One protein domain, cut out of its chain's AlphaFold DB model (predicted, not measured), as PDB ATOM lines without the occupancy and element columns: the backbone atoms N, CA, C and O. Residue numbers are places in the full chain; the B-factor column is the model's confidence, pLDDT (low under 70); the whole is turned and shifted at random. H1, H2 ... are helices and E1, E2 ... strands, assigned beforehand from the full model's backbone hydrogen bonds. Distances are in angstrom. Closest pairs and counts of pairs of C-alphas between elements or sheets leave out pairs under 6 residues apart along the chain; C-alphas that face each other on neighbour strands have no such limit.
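What this domain is: This is residues 2 to 132 of the 190 residues of an uncharacterized protein of Pseudonocardia oroxyli (UniProt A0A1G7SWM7). The long helix H6 has H3 side by side with it, while H1 and H2, side by side with each other, cross H6. A helical hairpin of H4 and H5 lies at one end of H3 and H6, and a small strand hairpin, E1 and E2, precedes H2. The printed part has 131 residues, with named elements in the order H1, E1, E2, H2, H3, H4, H5, H6; the sheet E1 - E2 is antiparallel. It is mostly helix and loose, with a radius of gyration of the C-alphas of 17.5 A and spans of 55 by 39 by 21 A.

How they stand to each other: Start at H1, residues 2 to 14, which touches residues 109 to 117 of H6, residues 100 to 126; the closest C-alphas, Ala 6 and Ala 113, are 4.9 A apart. E1, residues 20 to 22, and E2, residues 31 to 33, form an antiparallel hairpin with N 21 and O 32 within hydrogen-bond range at 2.8 A. H2, residues 34 to 49, touches H1 at a shallow tilt of 21 degrees, opposite ways, closest at C-alphas 35 and 13, 5.3 A. H2 also touches residues 116 to 124 of H6 at a steep tilt of 67 degrees, closest at C-alphas 43 and 116, 5.0 A. H3, residues 54 to 71, touches H6 at a shallow tilt of 17 degrees, opposite ways, closest at C-alphas 68 and 110, 5.1 A. H4, residues 74 to 86, and H5, residues 91 to 98, form a helical hairpin, closest at C-alphas 81 and 94, 5.0 A. Every O i to N i+4 pair is within hydrogen-bond range in H1, H2, H3, H4 and H6; in H5, 2 of 4 are.

Where its parts are: Find C-alpha 2 at (155.413, -21.398, 76.185), where H1 begins. H2 spans 22.7 A, H3 25.2 A and H6 38.8 A, ending at C-alpha 126, (166.840, -7.126, 67.275).

The domain as a whole: The C-alphas farthest apart, Ala 27 and Arg 86, are 55.7 A apart. The printed part has no cut and no long link. Look for pLDDT under 70 at residues 74, 76 to 78, 93 to 94 and 97 to 100.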
ATOM      1  N   ALA A   2     155.531 -21.485  77.654       90.50
ATOM      2  CA  ALA A   2     155.413 -21.398  76.185       90.50
ATOM      3  C   ALA A   2     154.292 -22.279  75.588       90.50
ATOM      4  O   ALA A   2     153.566 -21.844  74.701       90.50
ATOM      5  N   TRP A   3     154.081 -23.483  76.136       90.88
ATOM      6  CA  TRP A   3     152.991 -24.374  75.716       90.88
ATOM      7  C   TRP A   3     151.590 -23.770  75.889       90.88
ATOM      8  O   TRP A   3     150.767 -23.885  74.986       90.88
ATOM      9  N   SER A   4     151.294 -23.122  77.023       89.75
ATOM     10  CA  SER A   4     149.956 -22.565  77.276       89.75
ATOM     11  C   SER A   4     149.674 -21.354  76.391       89.75
ATOM     12  O   SER A   4     148.572 -21.228  75.867       89.75
ATOM     13  N   LEU A   5     150.687 -20.512  76.160       93.44
ATOM     14  CA  LEU A   5     150.595 -19.405  75.206       93.44
ATOM     15  C   LEU A   5     150.375 -19.927  73.780       93.44
ATOM     16  O   LEU A   5     149.495 -19.441  73.079       93.44
ATOM     17  N   ALA A   6     151.089 -20.980  73.379       94.44
ATOM     18  CA  ALA A   6     150.910 -21.618  72.078       94.44
ATOM     19  C   ALA A   6     149.522 -22.247  71.892       94.44
ATOM     20  O   ALA A   6     148.938 -22.136  70.816       94.44
ATOM     21  N   ALA A   7     148.983 -22.890  72.932       91.88
ATOM     22  CA  ALA A   7     147.640 -23.462  72.900       91.88
ATOM     23  C   ALA A   7     146.575 -22.372  72.707       91.88
ATOM     24  O   ALA A   7     145.694 -22.526  71.863       91.88
ATOM     25  N   ASN A   8     146.694 -21.254  73.431       92.62
ATOM     26  CA  ASN A   8     145.791 -20.117  73.270       92.62
ATOM     27  C   ASN A   8     145.965 -19.438  71.906       92.62
ATOM     28  O   ASN A   8     144.973 -19.129  71.255       92.62
ATOM     29  N   CYS A   9     147.201 -19.272  71.427       94.75
ATOM     30  CA  CYS A   9     147.471 -18.744  70.092       94.75
ATOM     31  C   CYS A   9     146.736 -19.560  69.021       94.75
ATOM     32  O   CYS A   9     146.010 -18.992  68.214       94.75
ATOM     33  N   LEU A  10     146.857 -20.892  69.044       93.25
ATOM     34  CA  LEU A  10     146.170 -21.764  68.082       93.25
ATOM     35  C   LEU A  10     144.643 -21.703  68.197       93.25
ATOM     36  O   LEU A  10     143.956 -21.832  67.182       93.25
ATOM     37  N   LEU A  11     144.115 -21.515  69.410       91.88
ATOM     38  CA  LEU A  11     142.684 -21.313  69.629       91.88
ATOM     39  C   LEU A  11     142.210 -20.052  68.893       91.88
ATOM     40  O   LEU A  11     141.341 -20.143  68.031       91.88
ATOM     41  N   TYR A  12     142.859 -18.908  69.127       90.56
ATOM     42  CA  TYR A  12     142.482 -17.638  68.500       90.56
ATOM     43  C   TYR A  12     142.770 -17.567  66.993       90.56
ATOM     44  O   TYR A  12     142.058 -16.873  66.261       90.56
ATOM     45  N   GLU A  13     143.773 -18.301  66.503       92.31
ATOM     46  CA  GLU A  13     143.998 -18.503  65.066       92.31
ATOM     47  C   GLU A  13     142.842 -19.259  64.399       92.31
ATOM     48  O   GLU A  13     142.526 -18.986  63.243       92.31
ATOM     49  N   SER A  14     142.217 -20.193  65.123       90.56
ATOM     50  CA  SER A  14     141.142 -21.049  64.608       90.56
ATOM     51  C   SER A  14     139.744 -20.458  64.805       90.56
ATOM     52  O   SER A  14     138.802 -20.882  64.133       90.56
ATOM     53  N   ASP A  15     139.594 -19.504  65.725       91.81
ATOM     54  CA  ASP A  15     138.314 -18.855  65.988       91.81
ATOM     55  C   ASP A  15     137.809 -18.078  64.753       91.81
ATOM     56  O   ASP A  15     138.598 -17.482  64.016       91.81
ATOM     57  N   PRO A  16     136.487 -18.008  64.511       93.56
ATOM     58  CA  PRO A  16     135.925 -17.172  63.451       93.56
ATOM     59  C   PRO A  16     136.260 -15.683  63.628       93.56
ATOM     60  O   PRO A  16     136.536 -15.214  64.731       93.56
ATOM     61  N   GLY A  17     136.278 -14.912  62.539       92.88
ATOM     62  CA  GLY A  17     136.501 -13.458  62.555       92.88
ATOM     63  C   GLY A  17     137.257 -12.958  61.319       92.88
ATOM     64  O   GLY A  17     137.428 -13.724  60.369       92.88
ATOM     65  N   PRO A  18     137.683 -11.684  61.294       95.38
ATOM     66  CA  PRO A  18     138.282 -11.081  60.107       95.38
ATOM     67  C   PRO A  18     139.635 -11.722  59.764       95.38
ATOM     68  O   PRO A  18     140.371 -12.159  60.648       95.38
ATOM     69  N   ALA A  19     139.963 -11.775  58.470       95.12
ATOM     70  CA  ALA A  19     141.222 -12.349  57.986       95.12
ATOM     71  C   ALA A  19     142.451 -11.505  58.368       95.12
ATOM     72  O   ALA A  19     143.550 -12.038  58.501       95.12
ATOM     73  N   VAL A  20     142.246 -10.205  58.580       96.56
ATOM     74  CA  VAL A  20     143.262  -9.235  58.991       96.56
ATOM     75  C   VAL A  20     142.813  -8.505  60.254       96.56
ATOM     76  O   VAL A  20     141.618  -8.285  60.458       96.56
ATOM     77  N   LEU A  21     143.769  -8.133  61.099       93.62
ATOM     78  CA  LEU A  21     143.558  -7.376  62.331       93.62
ATOM     79  C   LEU A  21     144.353  -6.069  62.276       93.62
ATOM     80  O   LEU A  21     145.465  -6.049  61.750       93.62
ATOM     81  N   ASN A  22     143.788  -4.992  62.826       92.69
ATOM     82  CA  ASN A  22     144.573  -3.808  63.166       92.69
ATOM     83  C   ASN A  22     145.279  -4.085  64.498       92.69
ATOM     84  O   ASN A  22     144.600  -4.294  65.503       92.69
ATOM     85  N   VAL A  23     146.610  -4.119  64.496       90.00
ATOM     86  CA  VAL A  23     147.435  -4.376  65.693       90.00
ATOM     87  C   VAL A  23     147.976  -3.097  66.339       90.00
ATOM     88  O   VAL A  23     148.690  -3.167  67.335       90.00
ATOM     89  N   ALA A  24     147.651  -1.934  65.778       87.88
ATOM     90  CA  ALA A  24     148.043  -0.631  66.296       87.88
ATOM     91  C   ALA A  24     146.805   0.215  66.639       87.88
ATOM     92  O   ALA A  24     145.691  -0.296  66.781       87.88
ATOM     93  N   SER A  25     146.996   1.521  66.818       83.25
ATOM     94  CA  SER A  25     145.901   2.426  67.168       83.25
ATOM     95  C   SER A  25     144.928   2.627  65.997       83.25
ATOM     96  O   SER A  25     145.207   2.295  64.845       83.25
ATOM     97  N   ALA A  26     143.754   3.195  66.280       84.25
ATOM     98  CA  ALA A  26     142.824   3.601  65.225       84.25
ATOM     99  C   ALA A  26     143.346   4.798  64.402       84.25
ATOM    100  O   ALA A  26     142.953   4.952  63.249       84.25
ATOM    101  N   ALA A  27     144.212   5.633  64.990       84.75
ATOM    102  CA  ALA A  27     144.796   6.803  64.332       84.75
ATOM    103  C   ALA A  27     145.951   6.422  63.391       84.75
ATOM    104  O   ALA A  27     146.095   7.007  62.322       84.75
ATOM    105  N   GLU A  28     146.729   5.408  63.769       88.81
ATOM    106  CA  GLU A  28     147.864   4.887  63.007       88.81
ATOM    107  C   GLU A  28     147.717   3.368  62.873       88.81
ATOM    108  O   GLU A  28     148.349   2.609  63.612       88.81
ATOM    109  N   PRO A  29     146.822   2.900  61.986       91.00
ATOM    110  CA  PRO A  29     146.518   1.487  61.888       91.00
ATOM    111  C   PRO A  29     147.664   0.714  61.237       91.00
ATOM    112  O   PRO A  29     148.203   1.106  60.202       91.00
ATOM    113  N   VAL A  30     147.961  -0.454  61.799       93.44
ATOM    114  CA  VAL A  30     148.883  -1.436  61.229       93.44
ATOM    115  C   VAL A  30     148.086  -2.704  60.989       93.44
ATOM    116  O   VAL A  30     147.691  -3.396  61.926       93.44
ATOM    117  N   TRP A  31     147.814  -2.992  59.720       94.94
ATOM    118  CA  TRP A  31     147.045  -4.165  59.323       94.94
ATOM    119  C   TRP A  31     147.956  -5.368  59.150       94.94
ATOM    120  O   TRP A  31     148.966  -5.303  58.451       94.94
ATOM    121  N   MET A  32     147.575  -6.479  59.766       95.56
ATOM    122  CA  MET A  32     148.345  -7.713  59.752       95.56
ATOM    123  C   MET A  32     147.421  -8.908  59.547       95.56
ATOM    124  O   MET A  32     146.285  -8.904  60.026       95.56
ATOM    125  N   ASP A  33     147.907  -9.948  58.867       97.19
ATOM    126  CA  ASP A  33     147.212 -11.234  58.818       97.19
ATOM    127  C   ASP A  33     146.890 -11.706  60.234       97.19
ATOM    128  O   ASP A  33     147.746 -11.684  61.122       97.19
ATOM    129  N   ARG A  34     145.658 -12.174  60.449       94.56
ATOM    130  CA  ARG A  34     145.169 -12.561  61.777       94.56
ATOM    131  C   ARG A  34     146.092 -13.559  62.475       94.56
ATOM    132  O   ARG A  34     146.334 -13.437  63.671       94.56
ATOM    133  N   SER A  35     146.588 -14.557  61.744       95.44
ATOM    134  CA  SER A  35     147.491 -15.566  62.308       95.44
ATOM    135  C   SER A  35     148.797 -14.937  62.792       95.44
ATOM    136  O   SER A  35     149.229 -15.197  63.913       95.44
ATOM    137  N   THR A  36     149.377 -14.044  61.996       96.31
ATOM    138  CA  THR A  36     150.589 -13.306  62.356       96.31
ATOM    139  C   THR A  36     150.340 -12.374  63.544       96.31
ATOM    140  O   THR A  36     151.155 -12.346  64.458       96.31
ATOM    141  N   ALA A  37     149.188 -11.700  63.604       95.81
ATOM    142  CA  ALA A  37     148.821 -10.817  64.713       95.81
ATOM    143  C   ALA A  37     148.722 -11.560  66.056       95.81
ATOM    144  O   ALA A  37     149.224 -11.082  67.078       95.81
ATOM    145  N   TRP A  38     148.123 -12.758  66.068       96.25
ATOM    146  CA  TRP A  38     148.082 -13.587  67.275       96.25
ATOM    147  C   TRP A  38     149.461 -14.119  67.657       96.25
ATOM    148  O   TRP A  38     149.795 -14.131  68.841       96.25
ATOM    149  N   GLN A  39     150.281 -14.518  66.682       97.38
ATOM    150  CA  GLN A  39     151.655 -14.947  66.947       97.38
ATOM    151  C   GLN A  39     152.502 -13.815  67.534       97.38
ATOM    152  O   GLN A  39     153.180 -14.051  68.530       97.38
ATOM    153  N   ASP A  40     152.423 -12.602  66.979       96.75
ATOM    154  CA  ASP A  40     153.105 -11.414  67.507       96.75
ATOM    155  C   ASP A  40     152.668 -11.125  68.949       96.75
ATOM    156  O   ASP A  40     153.504 -11.066  69.850       96.75
ATOM    157  N   SER A  41     151.355 -11.093  69.200       95.94
ATOM    158  CA  SER A  41     150.799 -10.866  70.541       95.94
ATOM    159  C   SER A  41     151.291 -11.907  71.556       95.94
ATOM    160  O   SER A  41     151.766 -11.567  72.639       95.94
ATOM    161  N   TYR A  42     151.233 -13.199  71.216       97.31
ATOM    162  CA  TYR A  42     151.686 -14.266  72.113       97.31
ATOM    163  C   TYR A  42     153.211 -14.367  72.237       97.31
ATOM    164  O   TYR A  42     153.696 -14.795  73.288       97.31
ATOM    165  N   GLY A  43     153.965 -13.941  71.223       97.75
ATOM    166  CA  GLY A  43     155.415 -13.762  71.302       97.75
ATOM    167  C   GLY A  43     155.787 -12.663  72.298       97.75
ATOM    168  O   GLY A  43     156.648 -12.871  73.151       97.75
ATOM    169  N   ARG A  44     155.064 -11.537  72.279       97.12
ATOM    170  CA  ARG A  44     155.216 -10.441  73.253       97.12
ATOM    171  C   ARG A  44     154.813 -10.843  74.668       97.12
ATOM    172  O   ARG A  44     155.513 -10.501  75.617       97.12
ATOM    173  N   TYR A  45     153.755 -11.633  74.851       97.19
ATOM    174  CA  TYR A  45     153.454 -12.194  76.177       97.19
ATOM    175  C   TYR A  45     154.570 -13.109  76.689       97.19
ATOM    176  O   TYR A  45     154.847 -13.123  77.889       97.19
ATOM    177  N   LEU A  46     155.216 -13.876  75.805       97.31
ATOM    178  CA  LEU A  46     156.347 -14.716  76.188       97.31
ATOM    179  C   LEU A  46     157.571 -13.876  76.585       97.31
ATOM    180  O   LEU A  46     158.217 -14.218  77.574       97.31
ATOM    181  N   LEU A  47     157.854 -12.789  75.857       97.81
ATOM    182  CA  LEU A  47     158.888 -11.810  76.215       97.81
ATOM    183  C   LEU A  47     158.654 -11.247  77.617       97.81
ATOM    184  O   LEU A  47     159.555 -11.312  78.443       97.81
ATOM    185  N   GLU A  48     157.447 -10.758  77.908       97.19
ATOM    186  CA  GLU A  48     157.107 -10.226  79.233       97.19
ATOM    187  C   GLU A  48     157.313 -11.273  80.339       97.19
ATOM    188  O   GLU A  48     157.979 -11.001  81.332       97.19
ATOM    189  N   HIS A  49     156.807 -12.497  80.147       96.69
ATOM    190  CA  HIS A  49     156.907 -13.573  81.146       96.69
ATOM    191  C   HIS A  49     158.338 -14.058  81.409       96.69
ATOM    192  O   HIS A  49     158.605 -14.678  82.444       96.69
ATOM    193  N   LEU A  50     159.230 -13.880  80.438       97.69
ATOM    194  CA  LEU A  50     160.630 -14.283  80.530       97.69
ATOM    195  C   LEU A  50     161.560 -13.080  80.684       97.69
ATOM    196  O   LEU A  50     162.759 -13.228  80.482       97.69
ATOM    197  N   ASP A  51     161.018 -11.922  81.065       97.88
ATOM    198  CA  ASP A  51     161.757 -10.687  81.342       97.88
ATOM    199  C   ASP A  51     162.637 -10.207  80.175       97.88
ATOM    200  O   ASP A  51     163.698  -9.616  80.367       97.88
ATOM    201  N   ALA A  52     162.210 -10.525  78.948       97.62
ATOM    202  CA  ALA A  52     162.969 -10.354  77.712       97.62
ATOM    203  C   ALA A  52     164.400 -10.938  77.767       97.62
ATOM    204  O   ALA A  52     165.267 -10.533  76.996       97.62
ATOM    205  N   ASP A  53     164.655 -11.894  78.666       97.81
ATOM    206  CA  ASP A  53     165.958 -12.513  78.892       97.81
ATOM    207  C   ASP A  53     166.260 -13.565  77.808       97.81
ATOM    208  O   ASP A  53     165.587 -14.608  77.749       97.81
ATOM    209  N   PRO A  54     167.286 -13.342  76.959       97.38
ATOM    210  CA  PRO A  54     167.630 -14.255  75.874       97.38
ATOM    211  C   PRO A  54     167.985 -15.666  76.343       97.38
ATOM    212  O   PRO A  54     167.667 -16.632  75.647       97.38
ATOM    213  N   ASP A  55     168.591 -15.834  77.518       97.81
ATOM    214  CA  ASP A  55     168.970 -17.158  78.013       97.81
ATOM    215  C   ASP A  55     167.749 -17.945  78.477       97.81
ATOM    216  O   ASP A  55     167.594 -19.129  78.146       97.81
ATOM    217  N   ARG A  56     166.807 -17.279  79.150       97.94
ATOM    218  CA  ARG A  56     165.523 -17.890  79.520       97.94
ATOM    219  C   ARG A  56     164.688 -18.231  78.290       97.94
ATOM    220  O   ARG A  56     164.068 -19.297  78.248       97.94
ATOM    221  N   LEU A  57     164.707 -17.376  77.271       98.12
ATOM    222  CA  LEU A  57     164.048 -17.620  75.988       98.12
ATOM    223  C   LEU A  57     164.667 -18.814  75.239       98.12
ATOM    224  O   LEU A  57     163.933 -19.688  74.769       98.12
ATOM    225  N   ARG A  58     166.003 -18.930  75.191       98.19
ATOM    226  CA  ARG A  58     166.713 -20.091  74.610       98.19
ATOM    227  C   ARG A  58     166.410 -21.381  75.367       98.19
ATOM    228  O   ARG A  58     166.181 -22.422  74.743       98.19
ATOM    229  N   ALA A  59     166.372 -21.326  76.697       97.81
ATOM    230  CA  ALA A  59     165.996 -22.468  77.523       97.81
ATOM    231  C   ALA A  59     164.554 -22.917  77.231       97.81
ATOM    232  O   ALA A  59     164.309 -24.103  77.005       97.81
ATOM    233  N   ALA A  60     163.610 -21.973  77.140       97.25
ATOM    234  CA  ALA A  60     162.220 -22.257  76.786       97.25
ATOM    235  C   ALA A  60     162.079 -22.830  75.366       97.25
ATOM    236  O   ALA A  60     161.336 -23.794  75.168       97.25
ATOM    237  N   HIS A  61     162.812 -22.288  74.386       97.94
ATOM    238  CA  HIS A  61     162.880 -22.824  73.024       97.94
ATOM    239  C   HIS A  61     163.381 -24.275  73.020       97.94
ATOM    240  O   HIS A  61     162.765 -25.150  72.415       97.94
ATOM    241  N   THR A  62     164.480 -24.543  73.729       97.69
ATOM    242  CA  THR A  62     165.104 -25.873  73.802       97.69
ATOM    243  C   THR A  62     164.165 -26.892  74.443       97.69
ATOM    244  O   THR A  62     163.981 -27.981  73.901       97.69
ATOM    245  N   ALA A  63     163.511 -26.524  75.548       93.94
ATOM    246  CA  ALA A  63     162.514 -27.365  76.203       93.94
ATOM    247  C   ALA A  63     161.322 -27.662  75.277       93.94
ATOM    248  O   ALA A  63     160.959 -28.821  75.094       93.94
ATOM    249  N   ALA A  64     160.765 -26.643  74.612       94.06
ATOM    250  CA  ALA A  64     159.659 -26.829  73.671       94.06
ATOM    251  C   ALA A  64     160.047 -27.715  72.473       94.06
ATOM    252  O   ALA A  64     159.237 -28.520  72.010       94.06
ATOM    253  N   ALA A  65     161.283 -27.603  71.978       96.00
ATOM    254  CA  ALA A  65     161.793 -28.439  70.897       96.00
ATOM    255  C   ALA A  65     161.979 -29.903  71.333       96.00
ATOM    256  O   ALA A  65     161.641 -30.816  70.572       96.00
ATOM    257  N   ALA A  66     162.469 -30.134  72.555       92.56
ATOM    258  CA  ALA A  66     162.567 -31.468  73.140       92.56
ATOM    259  C   ALA A  66     161.178 -32.099  73.312       92.56
ATOM    260  O   ALA A  66     160.951 -33.215  72.842       92.56
ATOM    261  N   ASP A  67     160.220 -31.352  73.862       88.94
ATOM    262  CA  ASP A  67     158.839 -31.811  74.017       88.94
ATOM    263  C   ASP A  67     158.166 -32.080  72.659       88.94
ATOM    264  O   ASP A  67     157.433 -33.058  72.500       88.94
ATOM    265  N   LEU A  68     158.436 -31.258  71.635       91.94
ATOM    266  CA  LEU A  68     157.962 -31.491  70.268       91.94
ATOM    267  C   LEU A  68     158.511 -32.804  69.700       91.94
ATOM    268  O   LEU A  68     157.775 -33.561  69.055       91.94
ATOM    269  N   ALA A  69     159.803 -33.070  69.906       90.56
ATOM    270  CA  ALA A  69     160.421 -34.324  69.505       90.56
ATOM    271  C   ALA A  69     159.785 -35.504  70.254       90.56
ATOM    272  O   ALA A  69     159.463 -36.520  69.634       90.56
ATOM    273  N   GLU A  70     159.509 -35.346  71.549       85.56
ATOM    274  CA  GLU A  70     158.884 -36.379  72.366       85.56
ATOM    275  C   GLU A  70     157.429 -36.651  71.956       85.56
ATOM    276  O   GLU A  70     157.061 -37.808  71.748       85.56
ATOM    277  N   ALA A  71     156.618 -35.615  71.725       82.81
ATOM    278  CA  ALA A  71     155.224 -35.718  71.279       82.81
ATOM    279  C   ALA A  71     155.086 -36.419  69.912       82.81
ATOM    280  O   ALA A  71     154.065 -37.051  69.596       82.81
ATOM    281  N   ARG A  72     156.144 -36.367  69.091       83.12
ATOM    282  CA  ARG A  72     156.251 -37.129  67.842       83.12
ATOM    283  C   ARG A  72     156.565 -38.603  68.059       83.12
ATOM    284  O   ARG A  72     156.490 -39.353  67.092       83.12
ATOM    285  N   THR A  73     156.811 -39.069  69.275       81.44
ATOM    286  CA  THR A  73     156.999 -40.493  69.576       81.44
ATOM    287  C   THR A  73     155.695 -41.152  70.037       81.44
ATOM    288  O   THR A  73     154.836 -40.540  70.668       81.44
ATOM    289  N   LEU A  74     155.531 -42.446  69.741       67.44
ATOM    290  CA  LEU A  74     154.452 -43.254  70.333       67.44
ATOM    291  C   LEU A  74     154.650 -43.453  71.844       67.44
ATOM    292  O   LEU A  74     153.673 -43.665  72.562       67.44
ATOM    293  N   ARG A  75     155.898 -43.361  72.323       72.38
ATOM    294  CA  ARG A  75     156.253 -43.525  73.736       72.38
ATOM    295  C   ARG A  75     155.581 -42.463  74.599       72.38
ATOM    296  O   ARG A  75     154.898 -42.818  75.552       72.38
ATOM    297  N   PHE A  76     155.641 -41.204  74.179       69.56
ATOM    298  CA  PHE A  76     154.956 -40.104  74.855       69.56
ATOM    299  C   PHE A  76     153.442 -40.329  74.979       69.56
ATOM    300  O   PHE A  76     152.850 -40.150  76.045       69.56
ATOM    301  N   ALA A  77     152.799 -40.777  73.896       68.88
ATOM    302  CA  ALA A  77     151.366 -41.064  73.903       68.88
ATOM    303  C   ALA A  77     151.022 -42.212  74.874       68.88
ATOM    304  O   ALA A  77     150.007 -42.151  75.575       68.88
ATOM    305  N   LEU A  78     151.884 -43.233  74.961       68.31
ATOM    306  CA  LEU A  78     151.748 -44.354  75.896       68.31
ATOM    307  C   LEU A  78     151.994 -43.946  77.352       68.31
ATOM    308  O   LEU A  78     151.256 -44.390  78.233       68.31
ATOM    309  N   ASP A  79     152.978 -43.095  77.619       76.12
ATOM    310  CA  ASP A  79     153.294 -42.643  78.973       76.12
ATOM    311  C   ASP A  79     152.244 -41.652  79.487       76.12
ATOM    312  O   ASP A  79     151.771 -41.787  80.618       76.12
ATOM    313  N   THR A  80     151.735 -40.772  78.621       70.75
ATOM    314  CA  THR A  80     150.575 -39.922  78.931       70.75
ATOM    315  C   THR A  80     149.321 -40.767  79.188       70.75
ATOM    316  O   THR A  80     148.594 -40.527  80.156       70.75
ATOM    317  N   TYR A  81     149.074 -41.804  78.373       72.00
ATOM    318  CA  TYR A  81     147.994 -42.772  78.599       72.00
ATOM    319  C   TYR A  81     148.116 -43.457  79.969       72.00
ATOM    320  O   TYR A  81     147.139 -43.528  80.720       72.00
ATOM    321  N   ARG A  82     149.315 -43.948  80.314       77.12
ATOM    322  CA  ARG A  82     149.596 -44.623  81.592       77.12
ATOM    323  C   ARG A  82     149.430 -43.680  82.779       77.12
ATOM    324  O   ARG A  82     148.797 -44.070  83.755       77.12
ATOM    325  N   SER A  83     149.946 -42.456  82.682       78.06
ATOM    326  CA  SER A  83     149.815 -41.431  83.720       78.06
ATOM    327  C   SER A  83     148.341 -41.121  84.002       78.06
ATOM    328  O   SER A  83     147.877 -41.299  85.126       78.06
ATOM    329  N   ARG A  84     147.540 -40.832  82.966       76.00
ATOM    330  CA  ARG A  84     146.104 -40.552  83.148       76.00
ATOM    331  C   ARG A  84     145.314 -41.749  83.680       76.00
ATOM    332  O   ARG A  84     144.396 -41.559  84.473       76.00
ATOM    333  N   ARG A  85     145.682 -42.979  83.299       75.25
ATOM    334  CA  ARG A  85     145.124 -44.209  83.894       75.25
ATOM    335  C   ARG A  85     145.402 -44.306  85.395       75.25
ATOM    336  O   ARG A  85     144.525 -44.765  86.118       75.25
ATOM    337  N   ARG A  86     146.593 -43.901  85.849       78.75
ATOM    338  CA  ARG A  86     146.953 -43.869  87.277       78.75
ATOM    339  C   ARG A  86     146.211 -42.761  88.024       78.75
ATOM    340  O   ARG A  86     145.780 -42.995  89.141       78.75
ATOM    341  N   SER A  87     145.972 -41.617  87.386       80.06
ATOM    342  CA  SER A  87     145.181 -40.505  87.945       80.06
ATOM    343  C   SER A  87     143.660 -40.737  87.938       80.06
ATOM    344  O   SER A  87     142.899 -39.788  88.089       80.06
ATOM    345  N   GLY A  88     143.189 -41.971  87.720       77.62
ATOM    346  CA  GLY A  88     141.767 -42.318  87.813       77.62
ATOM    347  C   GLY A  88     140.917 -41.990  86.581       77.62
ATOM    348  O   GLY A  88     139.711 -42.234  86.595       77.62
ATOM    349  N   PHE A  89     141.503 -41.505  85.479       74.25
ATOM    350  CA  PHE A  89     140.733 -41.315  84.249       74.25
ATOM    351  C   PHE A  89     140.298 -42.657  83.647       74.25
ATOM    352  O   PHE A  89     141.039 -43.649  83.634       74.25
ATOM    353  N   SER A  90     139.090 -42.681  83.074       78.56
ATOM    354  CA  SER A  90     138.547 -43.885  82.442       78.56
ATOM    355  C   SER A  90     139.457 -44.393  81.318       78.56
ATOM    356  O   SER A  90     140.104 -43.625  80.601       78.56
ATOM    357  N   ARG A  91     139.483 -45.718  81.110       74.12
ATOM    358  CA  ARG A  91     140.307 -46.349  80.063       74.12
ATOM    359  C   ARG A  91     140.005 -45.787  78.673       74.12
ATOM    360  O   ARG A  91     140.927 -45.600  77.888       74.12
ATOM    361  N   ARG A  92     138.732 -45.478  78.391       72.56
ATOM    362  CA  ARG A  92     138.296 -44.852  77.131       72.56
ATOM    363  C   ARG A  92     138.842 -43.431  76.983       72.56
ATOM    364  O   ARG A  92     139.337 -43.091  75.913       72.56
ATOM    365  N   PHE A  93     138.792 -42.631  78.048       64.31
ATOM    366  CA  PHE A  93     139.305 -41.262  78.035       64.31
ATOM    367  C   PHE A  93     140.827 -41.228  77.867       64.31
ATOM    368  O   PHE A  93     141.335 -40.500  77.018       64.31
ATOM    369  N   ALA A  94     141.553 -42.074  78.602       65.38
ATOM    370  CA  ALA A  94     142.998 -42.190  78.459       65.38
ATOM    371  C   ALA A  94     143.384 -42.685  77.052       65.38
ATOM    372  O   ALA A  94     144.256 -42.100  76.413       65.38
ATOM    373  N   ALA A  95     142.721 -43.732  76.535       71.62
ATOM    374  CA  ALA A  95     143.024 -44.311  75.217       71.62
ATOM    375  C   ALA A  95     142.784 -43.332  74.058       71.62
ATOM    376  O   ALA A  95     143.340 -43.514  72.976       71.62
ATOM    377  N   ARG A  96     141.998 -42.267  74.273       71.00
ATOM    378  CA  ARG A  96     141.790 -41.204  73.284       71.00
ATOM    379  C   ARG A  96     143.106 -40.536  72.872       71.00
ATOM    380  O   ARG A  96     143.239 -40.178  71.712       71.00
ATOM    381  N   ILE A  97     144.087 -40.444  73.772       65.38
ATOM    382  CA  ILE A  97     145.405 -39.828  73.514       65.38
ATOM    383  C   ILE A  97     146.252 -40.662  72.544       65.38
ATOM    384  O   ILE A  97     147.095 -40.124  71.834       65.38
ATOM    385  N   LEU A  98     145.983 -41.969  72.452       66.81
ATOM    386  CA  LEU A  98     146.630 -42.854  71.483       66.81
ATOM    387  C   LEU A  98     146.050 -42.699  70.068       66.81
ATOM    388  O   LEU A  98     146.606 -43.248  69.118       66.81
ATOM    389  N   ARG A  99     144.933 -41.973  69.899       68.81
ATOM    390  CA  ARG A  99     144.353 -41.726  68.575       68.81
ATOM    391  C   ARG A  99     145.194 -40.694  67.805       68.81
ATOM    392  O   ARG A  99     145.719 -39.763  68.412       68.81
ATOM    393  N   PRO A 100     145.264 -40.787  66.465       63.72
ATOM    394  CA  PRO A 100     146.040 -39.851  65.649       63.72
ATOM    395  C   PRO A 100     145.638 -38.373  65.800       63.72
ATOM    396  O   PRO A 100     146.508 -37.515  65.721       63.72
ATOM    397  N   GLY A 101     144.353 -38.072  66.030       73.81
ATOM    398  CA  GLY A 101     143.833 -36.697  66.140       73.81
ATOM    399  C   GLY A 101     144.440 -35.900  67.306       73.81
ATOM    400  O   GLY A 101     145.191 -34.963  67.050       73.81
ATOM    401  N   PRO A 102     144.236 -36.316  68.570       71.94
ATOM    402  CA  PRO A 102     144.794 -35.620  69.735       71.94
ATOM    403  C   PRO A 102     146.322 -35.511  69.730       71.94
ATOM    404  O   PRO A 102     146.888 -34.550  70.243       71.94
ATOM    405  N   ARG A 103     147.016 -36.481  69.120       72.75
ATOM    406  CA  ARG A 103     148.469 -36.406  68.942       72.75
ATOM    407  C   ARG A 103     148.869 -35.333  67.928       72.75
ATOM    408  O   ARG A 103     149.853 -34.640  68.157       72.75
ATOM    409  N   ARG A 104     148.131 -35.180  66.823       80.00
ATOM    410  CA  ARG A 104     148.369 -34.108  65.840       80.00
ATOM    411  C   ARG A 104     148.135 -32.731  66.452       80.00
ATOM    412  O   ARG A 104     148.968 -31.859  66.245       80.00
ATOM    413  N   GLU A 105     147.068 -32.569  67.233       83.31
ATOM    414  CA  GLU A 105     146.791 -31.334  67.981       83.31
ATOM    415  C   GLU A 105     147.954 -30.991  68.917       83.31
ATOM    416  O   GLU A 105     148.504 -29.896  68.846       83.31
ATOM    417  N   LEU A 106     148.412 -31.957  69.720       84.12
ATOM    418  CA  LEU A 106     149.527 -31.747  70.640       84.12
ATOM    419  C   LEU A 106     150.836 -31.379  69.923       84.12
ATOM    420  O   LEU A 106     151.542 -30.468  70.348       84.12
ATOM    421  N   VAL A 107     151.155 -32.068  68.823       89.62
ATOM    422  CA  VAL A 107     152.313 -31.734  67.977       89.62
ATOM    423  C   VAL A 107     152.177 -30.323  67.398       89.62
ATOM    424  O   VAL A 107     153.179 -29.617  67.302       89.62
ATOM    425  N   GLY A 108     150.960 -29.904  67.041       91.25
ATOM    426  CA  GLY A 108     150.658 -28.537  66.619       91.25
ATOM    427  C   GLY A 108     150.978 -27.515  67.707       91.25
ATOM    428  O   GLY A 108     151.708 -26.564  67.440       91.25
ATOM    429  N   VAL A 109     150.526 -27.755  68.943       92.69
ATOM    430  CA  VAL A 109     150.797 -26.863  70.084       92.69
ATOM    431  C   VAL A 109     152.295 -26.731  70.350       92.69
ATOM    432  O   VAL A 109     152.794 -25.617  70.466       92.69
ATOM    433  N   TYR A 110     153.043 -27.836  70.397       94.12
ATOM    434  CA  TYR A 110     154.488 -27.757  70.636       94.12
ATOM    435  C   TYR A 110     155.255 -27.118  69.479       94.12
ATOM    436  O   TYR A 110     156.215 -26.393  69.721       94.12
ATOM    437  N   ARG A 111     154.829 -27.334  68.227       96.94
ATOM    438  CA  ARG A 111     155.401 -26.610  67.083       96.94
ATOM    439  C   ARG A 111     155.188 -25.109  67.252       96.94
ATOM    440  O   ARG A 111     156.156 -24.365  67.190       96.94
ATOM    441  N   ARG A 112     153.959 -24.690  67.565       97.50
ATOM    442  CA  ARG A 112     153.654 -23.280  67.808       97.50
ATOM    443  C   ARG A 112     154.456 -22.717  68.983       97.50
ATOM    444  O   ARG A 112     154.922 -21.593  68.897       97.50
ATOM    445  N   ALA A 113     154.667 -23.485  70.051       97.56
ATOM    446  CA  ALA A 113     155.500 -23.056  71.175       97.56
ATOM    447  C   ALA A 113     156.951 -22.786  70.750       97.56
ATOM    448  O   ALA A 113     157.517 -21.776  71.155       97.56
ATOM    449  N   VAL A 114     157.531 -23.647  69.907       98.25
ATOM    450  CA  VAL A 114     158.862 -23.420  69.323       98.25
ATOM    451  C   VAL A 114     158.875 -22.144  68.479       98.25
ATOM    452  O   VAL A 114     159.781 -21.329  68.644       98.25
ATOM    453  N   ASP A 115     157.862 -21.947  67.633       98.31
ATOM    454  CA  ASP A 115     157.758 -20.766  66.770       98.31
ATOM    455  C   ASP A 115     157.650 -19.467  67.590       98.31
ATOM    456  O   ASP A 115     158.358 -18.505  67.305       98.31
ATOM    457  N   LEU A 116     156.842 -19.454  68.659       98.38
ATOM    458  CA  LEU A 116     156.720 -18.301  69.562       98.38
ATOM    459  C   LEU A 116     158.025 -18.011  70.314       98.38
ATOM    460  O   LEU A 116     158.406 -16.849  70.443       98.38
ATOM    461  N   CYS A 117     158.730 -19.044  70.792       98.44
ATOM    462  CA  CYS A 117     160.036 -18.856  71.427       98.44
ATOM    463  C   CYS A 117     161.061 -18.273  70.449       98.44
ATOM    464  O   CYS A 117     161.854 -17.424  70.845       98.44
ATOM    465  N   ARG A 118     161.048 -18.712  69.182       98.38
ATOM    466  CA  ARG A 118     161.922 -18.150  68.145       98.38
ATOM    467  C   ARG A 118     161.581 -16.687  67.869       98.38
ATOM    468  O   ARG A 118     162.477 -15.862  67.929       98.38
ATOM    469  N   LEU A 119     160.306 -16.366  67.661       98.38
ATOM    470  CA  LEU A 119     159.864 -14.988  67.438       98.38
ATOM    471  C   LEU A 119     160.298 -14.058  68.582       98.38
ATOM    472  O   LEU A 119     160.837 -12.985  68.342       98.38
ATOM    473  N   ALA A 120     160.109 -14.488  69.831       98.31
ATOM    474  CA  ALA A 120     160.536 -13.720  70.995       98.31
ATOM    475  C   ALA A 120     162.067 -13.549  71.058       98.31
ATOM    476  O   ALA A 120     162.544 -12.463  71.375       98.31
ATOM    477  N   LEU A 121     162.849 -14.581  70.714       98.19
ATOM    478  CA  LEU A 121     164.309 -14.462  70.597       98.19
ATOM    479  C   LEU A 121     164.729 -13.472  69.512       98.19
ATOM    480  O   LEU A 121     165.645 -12.684  69.744       98.19
ATOM    481  N   ASP A 122     164.067 -13.500  68.358       98.31
ATOM    482  CA  ASP A 122     164.371 -12.607  67.241       98.31
ATOM    483  C   ASP A 122     164.100 -11.146  67.634       98.31
ATOM    484  O   ASP A 122     164.940 -10.282  67.391       98.31
ATOM    485  N   ILE A 123     162.990 -10.873  68.333       98.19
ATOM    486  CA  ILE A 123     162.678  -9.539  68.875       98.19
ATOM    487  C   ILE A 123     163.722  -9.106  69.916       98.19
ATOM    488  O   ILE A 123     164.224  -7.986  69.845       98.19
ATOM    489  N   ALA A 124     164.073  -9.981  70.866       98.12
ATOM    490  CA  ALA A 124     165.070  -9.674  71.894       98.12
ATOM    491  C   ALA A 124     166.446  -9.361  71.287       98.12
ATOM    492  O   ALA A 124     167.093  -8.393  71.677       98.12
ATOM    493  N   THR A 125     166.855 -10.141  70.286       97.81
ATOM    494  CA  THR A 125     168.117  -9.942  69.560       97.81
ATOM    495  C   THR A 125     168.087  -8.648  68.750       97.81
ATOM    496  O   THR A 125     169.035  -7.872  68.801       97.81
ATOM    497  N   ALA A 126     166.989  -8.364  68.042       98.00
ATOM    498  CA  ALA A 126     166.840  -7.126  67.275       98.00
ATOM    499  C   ALA A 126     166.879  -5.872  68.165       98.00
ATOM    500  O   ALA A 126     167.313  -4.815  67.715       98.00
ATOM    501  N   ALA A 127     166.457  -5.993  69.425       97.56
ATOM    502  CA  ALA A 127     166.548  -4.931  70.418       97.56
ATOM    503  C   ALA A 127     167.929  -4.824  71.092       97.56
ATOM    504  O   ALA A 127     168.128  -3.902  71.872       97.56
ATOM    505  N   GLY A 128     168.864  -5.751  70.844       97.69
ATOM    506  CA  GLY A 128     170.178  -5.792  71.501       97.69
ATOM    507  C   GLY A 128     170.159  -6.314  72.945       97.69
ATOM    508  O   GLY A 128     171.133  -6.141  73.674       97.69
ATOM    509  N   ALA A 129     169.073  -6.965  73.381       97.31
ATOM    510  CA  ALA A 129     168.888  -7.430  74.763       97.31
ATOM    511  C   ALA A 129     169.872  -8.538  75.203       97.31
ATOM    512  O   ALA A 129     169.962  -8.870  76.391       97.31
ATOM    513  N   ASP A 130     170.577  -9.147  74.248       96.06
ATOM    514  CA  ASP A 130     171.626 -10.144  74.462       96.06
ATOM    515  C   ASP A 130     172.992  -9.532  74.766       96.06
ATOM    516  O   ASP A 130     173.793 -10.179  75.437       96.06
ATOM    517  N   GLN A 131     173.234  -8.301  74.317       96.00
ATOM    518  CA  GLN A 131     174.492  -7.590  74.536       96.00
ATOM    519  C   GLN A 131     174.371  -6.526  75.627       96.00
ATOM    520  O   GLN A 131     175.324  -6.298  76.365       96.00
ATOM    521  N   ASP A 132     173.196  -5.911  75.761       96.12
ATOM    522  CA  ASP A 132     172.976  -4.798  76.675       96.12
ATOM    523  C   ASP A 132     171.845  -5.096  77.687       96.12
ATOM    524  O   ASP A 132     170.664  -5.200  77.322       96.12
TER     525      ASP A 132